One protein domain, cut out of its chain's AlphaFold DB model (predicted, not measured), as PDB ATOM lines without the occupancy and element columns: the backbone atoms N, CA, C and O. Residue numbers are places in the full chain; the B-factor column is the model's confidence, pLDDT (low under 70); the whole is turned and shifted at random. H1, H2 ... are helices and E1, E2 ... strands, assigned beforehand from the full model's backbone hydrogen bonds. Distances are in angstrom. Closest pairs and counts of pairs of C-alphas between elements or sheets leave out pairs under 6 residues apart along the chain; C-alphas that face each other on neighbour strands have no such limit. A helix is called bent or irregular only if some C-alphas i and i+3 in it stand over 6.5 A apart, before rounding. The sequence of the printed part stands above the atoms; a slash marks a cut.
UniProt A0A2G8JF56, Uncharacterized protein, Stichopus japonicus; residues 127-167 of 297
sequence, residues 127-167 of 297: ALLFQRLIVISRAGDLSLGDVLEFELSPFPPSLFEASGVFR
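What this domain is: This is residues 127 to 167 of the 297 residues of an uncharacterized protein of Stichopus japonicus (UniProt A0A2G8JF56). This is a loose rod of two ends: at one, the helix H1 runs roughly along the rod and the chain folds back through a tight turn into the short helix H2, which packs on part of H1; at the other, a small loop of chain holds the single strand E1, which pairs with residues 165 to 166 after it. A long link, residues 149 to 159, leads from the helices to this small strand end. The printed part has 41 residues, with two named helices and one named strand in the order H1, H2, E1, and its class is mostly helix. It is loose, with a radius of gyration of the C-alphas of 11.9 A, and its C-alphas span 35 by 17 by 12 A.

How they stand to each other: The longest helix is H1, residues 127 to 139. H2, residues 144 to 148, touches it, with 5 pairs of C-alphas within 8 A and 10.2 A from centre to centre. Their closest C-alphas are those of Ser 137 and Leu 144, 5.4 A apart. H1 touches H2 with residues 133 to 138 alone. In H1 and H2 every pair of O i and N i+4 is within hydrogen-bond range. E1, residues 160 to 162, pairs with no named strand, but it makes a short antiparallel pairing with residues 165 to 166. H1 and E1 are apart, with no C-alpha of the one within 8 A of the other. H2 and E1, though they follow each other in the chain, are apart too, with no C-alpha of the one within 8 A of the other.

Where its parts are: H1 has 13 residues and measures 18.5 A from its first C-alpha to its last. It begins at C-alpha 127, at (39.430, 10.146, -34.647), and ends at C-alpha 139, at (46.379, -6.935, -35.923). H2, residues 144 to 148, measures 6.3 A from first to last C-alpha. E1, Phe 160 to Ala 162, measures 5.5 A and ends at C-alpha 162, at (32.773, 18.504, -32.950). Neither helix is bent or irregular.

The domain as a whole: The two C-alphas farthest apart are those of Asp 141 and Phe 166, at 35.6 A. The first and last printed C-alphas, those of Ala 127 and Arg 167, are 14.6 A apart. The link from H1 to H2 is tight, with 4 residues between them, and the link from H2 to E1 is long, with 11 residues between them. The printed part runs from residue 127 to 167 and has no cut. The mean pLDDT of the printed part of this model is 83.8, and no printed residue is under 70.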
ATOM      1  N   ALA A 127      38.090  10.332 -34.104       82.75
ATOM      2  CA  ALA A 127      39.430  10.146 -34.647       82.75
ATOM      3  C   ALA A 127      40.188   9.063 -33.871       82.75
ATOM      4  O   ALA A 127      40.842   8.209 -34.474       82.75
ATOM      5  N   LEU A 128      40.061   9.056 -32.543       86.50
ATOM      6  CA  LEU A 128      40.666   8.027 -31.699       86.50
ATOM      7  C   LEU A 128      40.020   6.653 -31.921       86.50
ATOM      8  O   LEU A 128      40.730   5.646 -31.982       86.50
ATOM      9  N   LEU A 129      38.691   6.600 -32.056       86.00
ATOM     10  CA  LEU A 129      37.968   5.368 -32.377       86.00
ATOM     11  C   LEU A 129      38.431   4.808 -33.728       86.00
ATOM     12  O   LEU A 129      38.807   3.639 -33.806       86.00
ATOM     13  N   PHE A 130      38.501   5.655 -34.757       86.12
ATOM     14  CA  PHE A 130      38.992   5.284 -36.082       86.12
ATOM     15  C   PHE A 130      40.424   4.731 -36.044       86.12
ATOM     16  O   PHE A 130      40.692   3.667 -36.598       86.12
ATOM     17  N   GLN A 131      41.342   5.400 -35.335       87.88
ATOM     18  CA  GLN A 131      42.720   4.922 -35.173       87.88
ATOM     19  C   GLN A 131      42.777   3.537 -34.520       87.88
ATOM     20  O   GLN A 131      43.507   2.663 -34.987       87.88
ATOM     21  N   ARG A 132      41.995   3.317 -33.455       88.31
ATOM     22  CA  ARG A 132      41.933   2.019 -32.767       88.31
ATOM     23  C   ARG A 132      41.381   0.929 -33.673       88.31
ATOM     24  O   ARG A 132      41.955  -0.154 -33.713       88.31
ATOM     25  N   LEU A 133      40.319   1.217 -34.419       87.06
ATOM     26  CA  LEU A 133      39.716   0.259 -35.341       87.06
ATOM     27  C   LEU A 133      40.652  -0.085 -36.505       87.06
ATOM     28  O   LEU A 133      40.756  -1.256 -36.857       87.06
ATOM     29  N   ILE A 134      41.427   0.876 -37.025       86.56
ATOM     30  CA  ILE A 134      42.497   0.581 -37.994       86.56
ATOM     31  C   ILE A 134      43.526  -0.377 -37.392       86.56
ATOM     32  O   ILE A 134      43.914  -1.346 -38.043       86.56
ATOM     33  N   VAL A 135      43.984  -0.124 -36.164       88.06
ATOM     34  CA  VAL A 135      44.979  -0.986 -35.508       88.06
ATOM     35  C   VAL A 135      44.426  -2.394 -35.297       88.06
ATOM     36  O   VAL A 135      45.109  -3.359 -35.628       88.06
ATOM     37  N   ILE A 136      43.182  -2.514 -34.825       86.12
ATOM     38  CA  ILE A 136      42.496  -3.802 -34.657       86.12
ATOM     39  C   ILE A 136      42.370  -4.518 -36.004       86.12
ATOM     40  O   ILE A 136      42.707  -5.693 -36.085       86.12
ATOM     41  N   SER A 137      41.993  -3.806 -37.071       86.69
ATOM     42  CA  SER A 137      41.857  -4.403 -38.406       86.69
ATOM     43  C   SER A 137      43.173  -4.913 -38.997       86.69
ATOM     44  O   SER A 137      43.188  -5.798 -39.844       86.69
ATOM     45  N   ARG A 138      44.306  -4.346 -38.562       82.69
ATOM     46  CA  ARG A 138      45.645  -4.764 -39.002       82.69
ATOM     47  C   ARG A 138      46.242  -5.880 -38.151       82.69
ATOM     48  O   ARG A 138      47.160  -6.546 -38.618       82.69
ATOM     49  N   ALA A 139      45.793  -6.025 -36.907       83.06
ATOM     50  CA  ALA A 139      46.379  -6.935 -35.923       83.06
ATOM     51  C   ALA A 139      45.492  -8.144 -35.584       83.06
ATOM     52  O   ALA A 139      45.975  -9.065 -34.930       83.06
ATOM     53  N   GLY A 140      44.219  -8.140 -35.982       77.88
ATOM     54  CA  GLY A 140      43.254  -9.199 -35.686       77.88
ATOM     55  C   GLY A 140      42.439  -9.631 -36.903       77.88
ATOM     56  O   GLY A 140      42.730  -9.241 -38.029       77.88
ATOM     57  N   ASP A 141      41.396 -10.424 -36.649       77.38
ATOM     58  CA  ASP A 141      40.559 -11.058 -37.681       77.38
ATOM     59  C   ASP A 141      39.468 -10.142 -38.270       77.38
ATOM     60  O   ASP A 141      38.718 -10.557 -39.151       77.38
ATOM     61  N   LEU A 142      39.337  -8.905 -37.778       82.06
ATOM     62  CA  LEU A 142      38.320  -7.966 -38.256       82.06
ATOM     63  C   LEU A 142      38.810  -7.280 -39.536       82.06
ATOM     64  O   LEU A 142      39.838  -6.605 -39.510       82.06
ATOM     65  N   SER A 143      38.090  -7.404 -40.652       85.38
ATOM     66  CA  SER A 143      38.524  -6.748 -41.884       85.38
ATOM     67  C   SER A 143      38.267  -5.239 -41.827       85.38
ATOM     68  O   SER A 143      37.339  -4.755 -41.178       85.38
ATOM     69  N   LEU A 144      39.086  -4.460 -42.540       84.62
ATOM     70  CA  LEU A 144      38.862  -3.017 -42.661       84.62
ATOM     71  C   LEU A 144      37.527  -2.702 -43.363       84.62
ATOM     72  O   LEU A 144      36.941  -1.659 -43.100       84.62
ATOM     73  N   GLY A 145      37.048  -3.596 -44.235       85.69
ATOM     74  CA  GLY A 145      35.747  -3.457 -44.889       85.69
ATOM     75  C   GLY A 145      34.604  -3.466 -43.876       85.69
ATOM     76  O   GLY A 145      33.798  -2.543 -43.878       85.69
ATOM     77  N   ASP A 146      34.619  -4.429 -42.951       86.25
ATOM     78  CA  ASP A 146      33.594  -4.572 -41.904       86.25
ATOM     79  C   ASP A 146      33.600  -3.377 -40.938       86.25
ATOM     80  O   ASP A 146      32.563  -2.923 -40.463       86.25
ATOM     81  N   VAL A 147      34.786  -2.822 -40.664       82.94
ATOM     82  CA  VAL A 147      34.945  -1.614 -39.842       82.94
ATOM     83  C   VAL A 147      34.316  -0.387 -40.505       82.94
ATOM     84  O   VAL A 147      33.737   0.449 -39.813       82.94
ATOM     85  N   LEU A 148      34.467  -0.245 -41.823       85.44
ATOM     86  CA  LEU A 148      34.001   0.921 -42.578       85.44
ATOM     87  C   LEU A 148      32.538   0.815 -43.030       85.44
ATOM     88  O   LEU A 148      32.015   1.780 -43.584       85.44
ATOM     89  N   GLU A 149      31.880  -0.321 -42.794       88.31
ATOM     90  CA  GLU A 149      30.448  -0.507 -43.061       88.31
ATOM     91  C   GLU A 149      29.572   0.343 -42.126       88.31
ATOM     92  O   GLU A 149      28.475   0.761 -42.499       88.31
ATOM     93  N   PHE A 150      30.073   0.649 -40.928       83.12
ATOM     94  CA  PHE A 150      29.347   1.405 -39.912       83.12
ATOM     95  C   PHE A 150      29.848   2.846 -39.787       83.12
ATOM     96  O   PHE A 150      31.023   3.156 -39.999       83.12
ATOM     97  N   GLU A 151      28.955   3.745 -39.372       81.62
ATOM     98  CA  GLU A 151      29.318   5.128 -39.066       81.62
ATOM     99  C   GLU A 151      30.205   5.192 -37.811       81.62
ATOM    100  O   GLU A 151      29.780   4.899 -36.696       81.62
ATOM    101  N   LEU A 152      31.461   5.608 -37.991       81.81
ATOM    102  CA  LEU A 152      32.467   5.692 -36.919       81.81
ATOM    103  C   LEU A 152      32.444   7.023 -36.151       81.81
ATOM    104  O   LEU A 152      33.311   7.285 -35.317       81.81
ATOM    105  N   SER A 153      31.487   7.894 -36.466       82.94
ATOM    106  CA  SER A 153      31.351   9.233 -35.902       82.94
ATOM    107  C   SER A 153      29.875   9.620 -35.834       82.94
ATOM    108  O   SER A 153      29.175   9.407 -36.821       82.94
ATOM    109  N   PRO A 154      29.403  10.267 -34.752       82.81
ATOM    110  CA  PRO A 154      28.017  10.734 -34.640       82.81
ATOM    111  C   PRO A 154      27.700  11.935 -35.552       82.81
ATOM    112  O   PRO A 154      26.566  12.400 -35.616       82.81
ATOM    113  N   PHE A 155      28.708  12.474 -36.236       84.44
ATOM    114  CA  PHE A 155      28.583  13.559 -37.204       84.44
ATOM    115  C   PHE A 155      29.585  13.366 -38.350       84.44
ATOM    116  O   PHE A 155      30.668  12.824 -38.111       84.44
ATOM    117  N   PRO A 156      29.310  13.858 -39.572       86.12
ATOM    118  CA  PRO A 156      30.254  13.790 -40.686       86.12
ATOM    119  C   PRO A 156      31.546  14.573 -40.383       86.12
ATOM    120  O   PRO A 156      31.518  15.811 -40.359       86.12
ATOM    121  N   PRO A 157      32.709  13.915 -40.204       81.50
ATOM    122  CA  PRO A 157      33.945  14.607 -39.840       81.50
ATOM    123  C   PRO A 157      34.471  15.525 -40.945       81.50
ATOM    124  O   PRO A 157      35.346  16.338 -40.684       81.50
ATOM    125  N   SER A 158      33.970  15.404 -42.176       84.00
ATOM    126  CA  SER A 158      34.275  16.310 -43.288       84.00
ATOM    127  C   SER A 158      33.658  17.701 -43.105       84.00
ATOM    128  O   SER A 158      34.235  18.686 -43.560       84.00
ATOM    129  N   LEU A 159      32.515  17.790 -42.418       85.56
ATOM    130  CA  LEU A 159      31.752  19.026 -42.230       85.56
ATOM    131  C   LEU A 159      31.867  19.585 -40.810       85.56
ATOM    132  O   LEU A 159      31.789  20.799 -40.634       85.56
ATOM    133  N   PHE A 160      32.082  18.729 -39.811       85.06
ATOM    134  CA  PHE A 160      32.094  19.098 -38.394       85.06
ATOM    135  C   PHE A 160      33.442  18.776 -37.736       85.06
ATOM    136  O   PHE A 160      34.120  17.811 -38.096       85.06
ATOM    137  N   GLU A 161      33.865  19.626 -36.801       82.19
ATOM    138  CA  GLU A 161      35.027  19.360 -35.936       82.19
ATOM    139  C   GLU A 161      34.616  18.742 -34.598       82.19
ATOM    140  O   GLU A 161      35.378  17.980 -34.013       82.19
ATOM    141  N   ALA A 162      33.403  19.051 -34.141       78.62
ATOM    142  CA  ALA A 162      32.773  18.504 -32.950       78.62
ATOM    143  C   ALA A 162      31.248  18.523 -33.133       78.62
ATOM    144  O   ALA A 162      30.740  19.135 -34.077       78.62
ATOM    145  N   SER A 163      30.518  17.883 -32.216       77.31
ATOM    146  CA  SER A 163      29.051  17.897 -32.223       77.31
ATOM    147  C   SER A 163      28.528  19.338 -32.247       77.31
ATOM    148  O   SER A 163      28.896  20.147 -31.399       77.31
ATOM    149  N   GLY A 164      27.732  19.678 -33.266       77.31
ATOM    150  CA  GLY A 164      27.185  21.025 -33.463       77.31
ATOM    151  C   GLY A 164      28.183  22.091 -33.939       77.31
ATOM    152  O   GLY A 164      27.781  23.229 -34.171       77.31
ATOM    153  N   VAL A 165      29.463  21.754 -34.138       80.12
ATOM    154  CA  VAL A 165      30.506  22.722 -34.507       80.12
ATOM    155  C   VAL A 165      31.021  22.460 -35.923       80.12
ATOM    156  O   VAL A 165      31.797  21.536 -36.170       80.12
ATOM    157  N   PHE A 166      30.617  23.308 -36.872       83.06
ATOM    158  CA  PHE A 166      31.060  23.238 -38.269       83.06
ATOM    159  C   PHE A 166      32.555  23.514 -38.423       83.06
ATOM    160  O   PHE A 166      33.072  24.483 -37.862       83.06
ATOM    161  N   ARG A 167      33.246  22.742 -39.263       83.56
ATOM    162  CA  ARG A 167      34.635  23.019 -39.648       83.56
ATOM    163  C   ARG A 167      34.766  24.397 -40.284       83.56
ATOM    164  O   ARG A 167      33.875  24.882 -40.980       83.56
TER     165      ARG A 167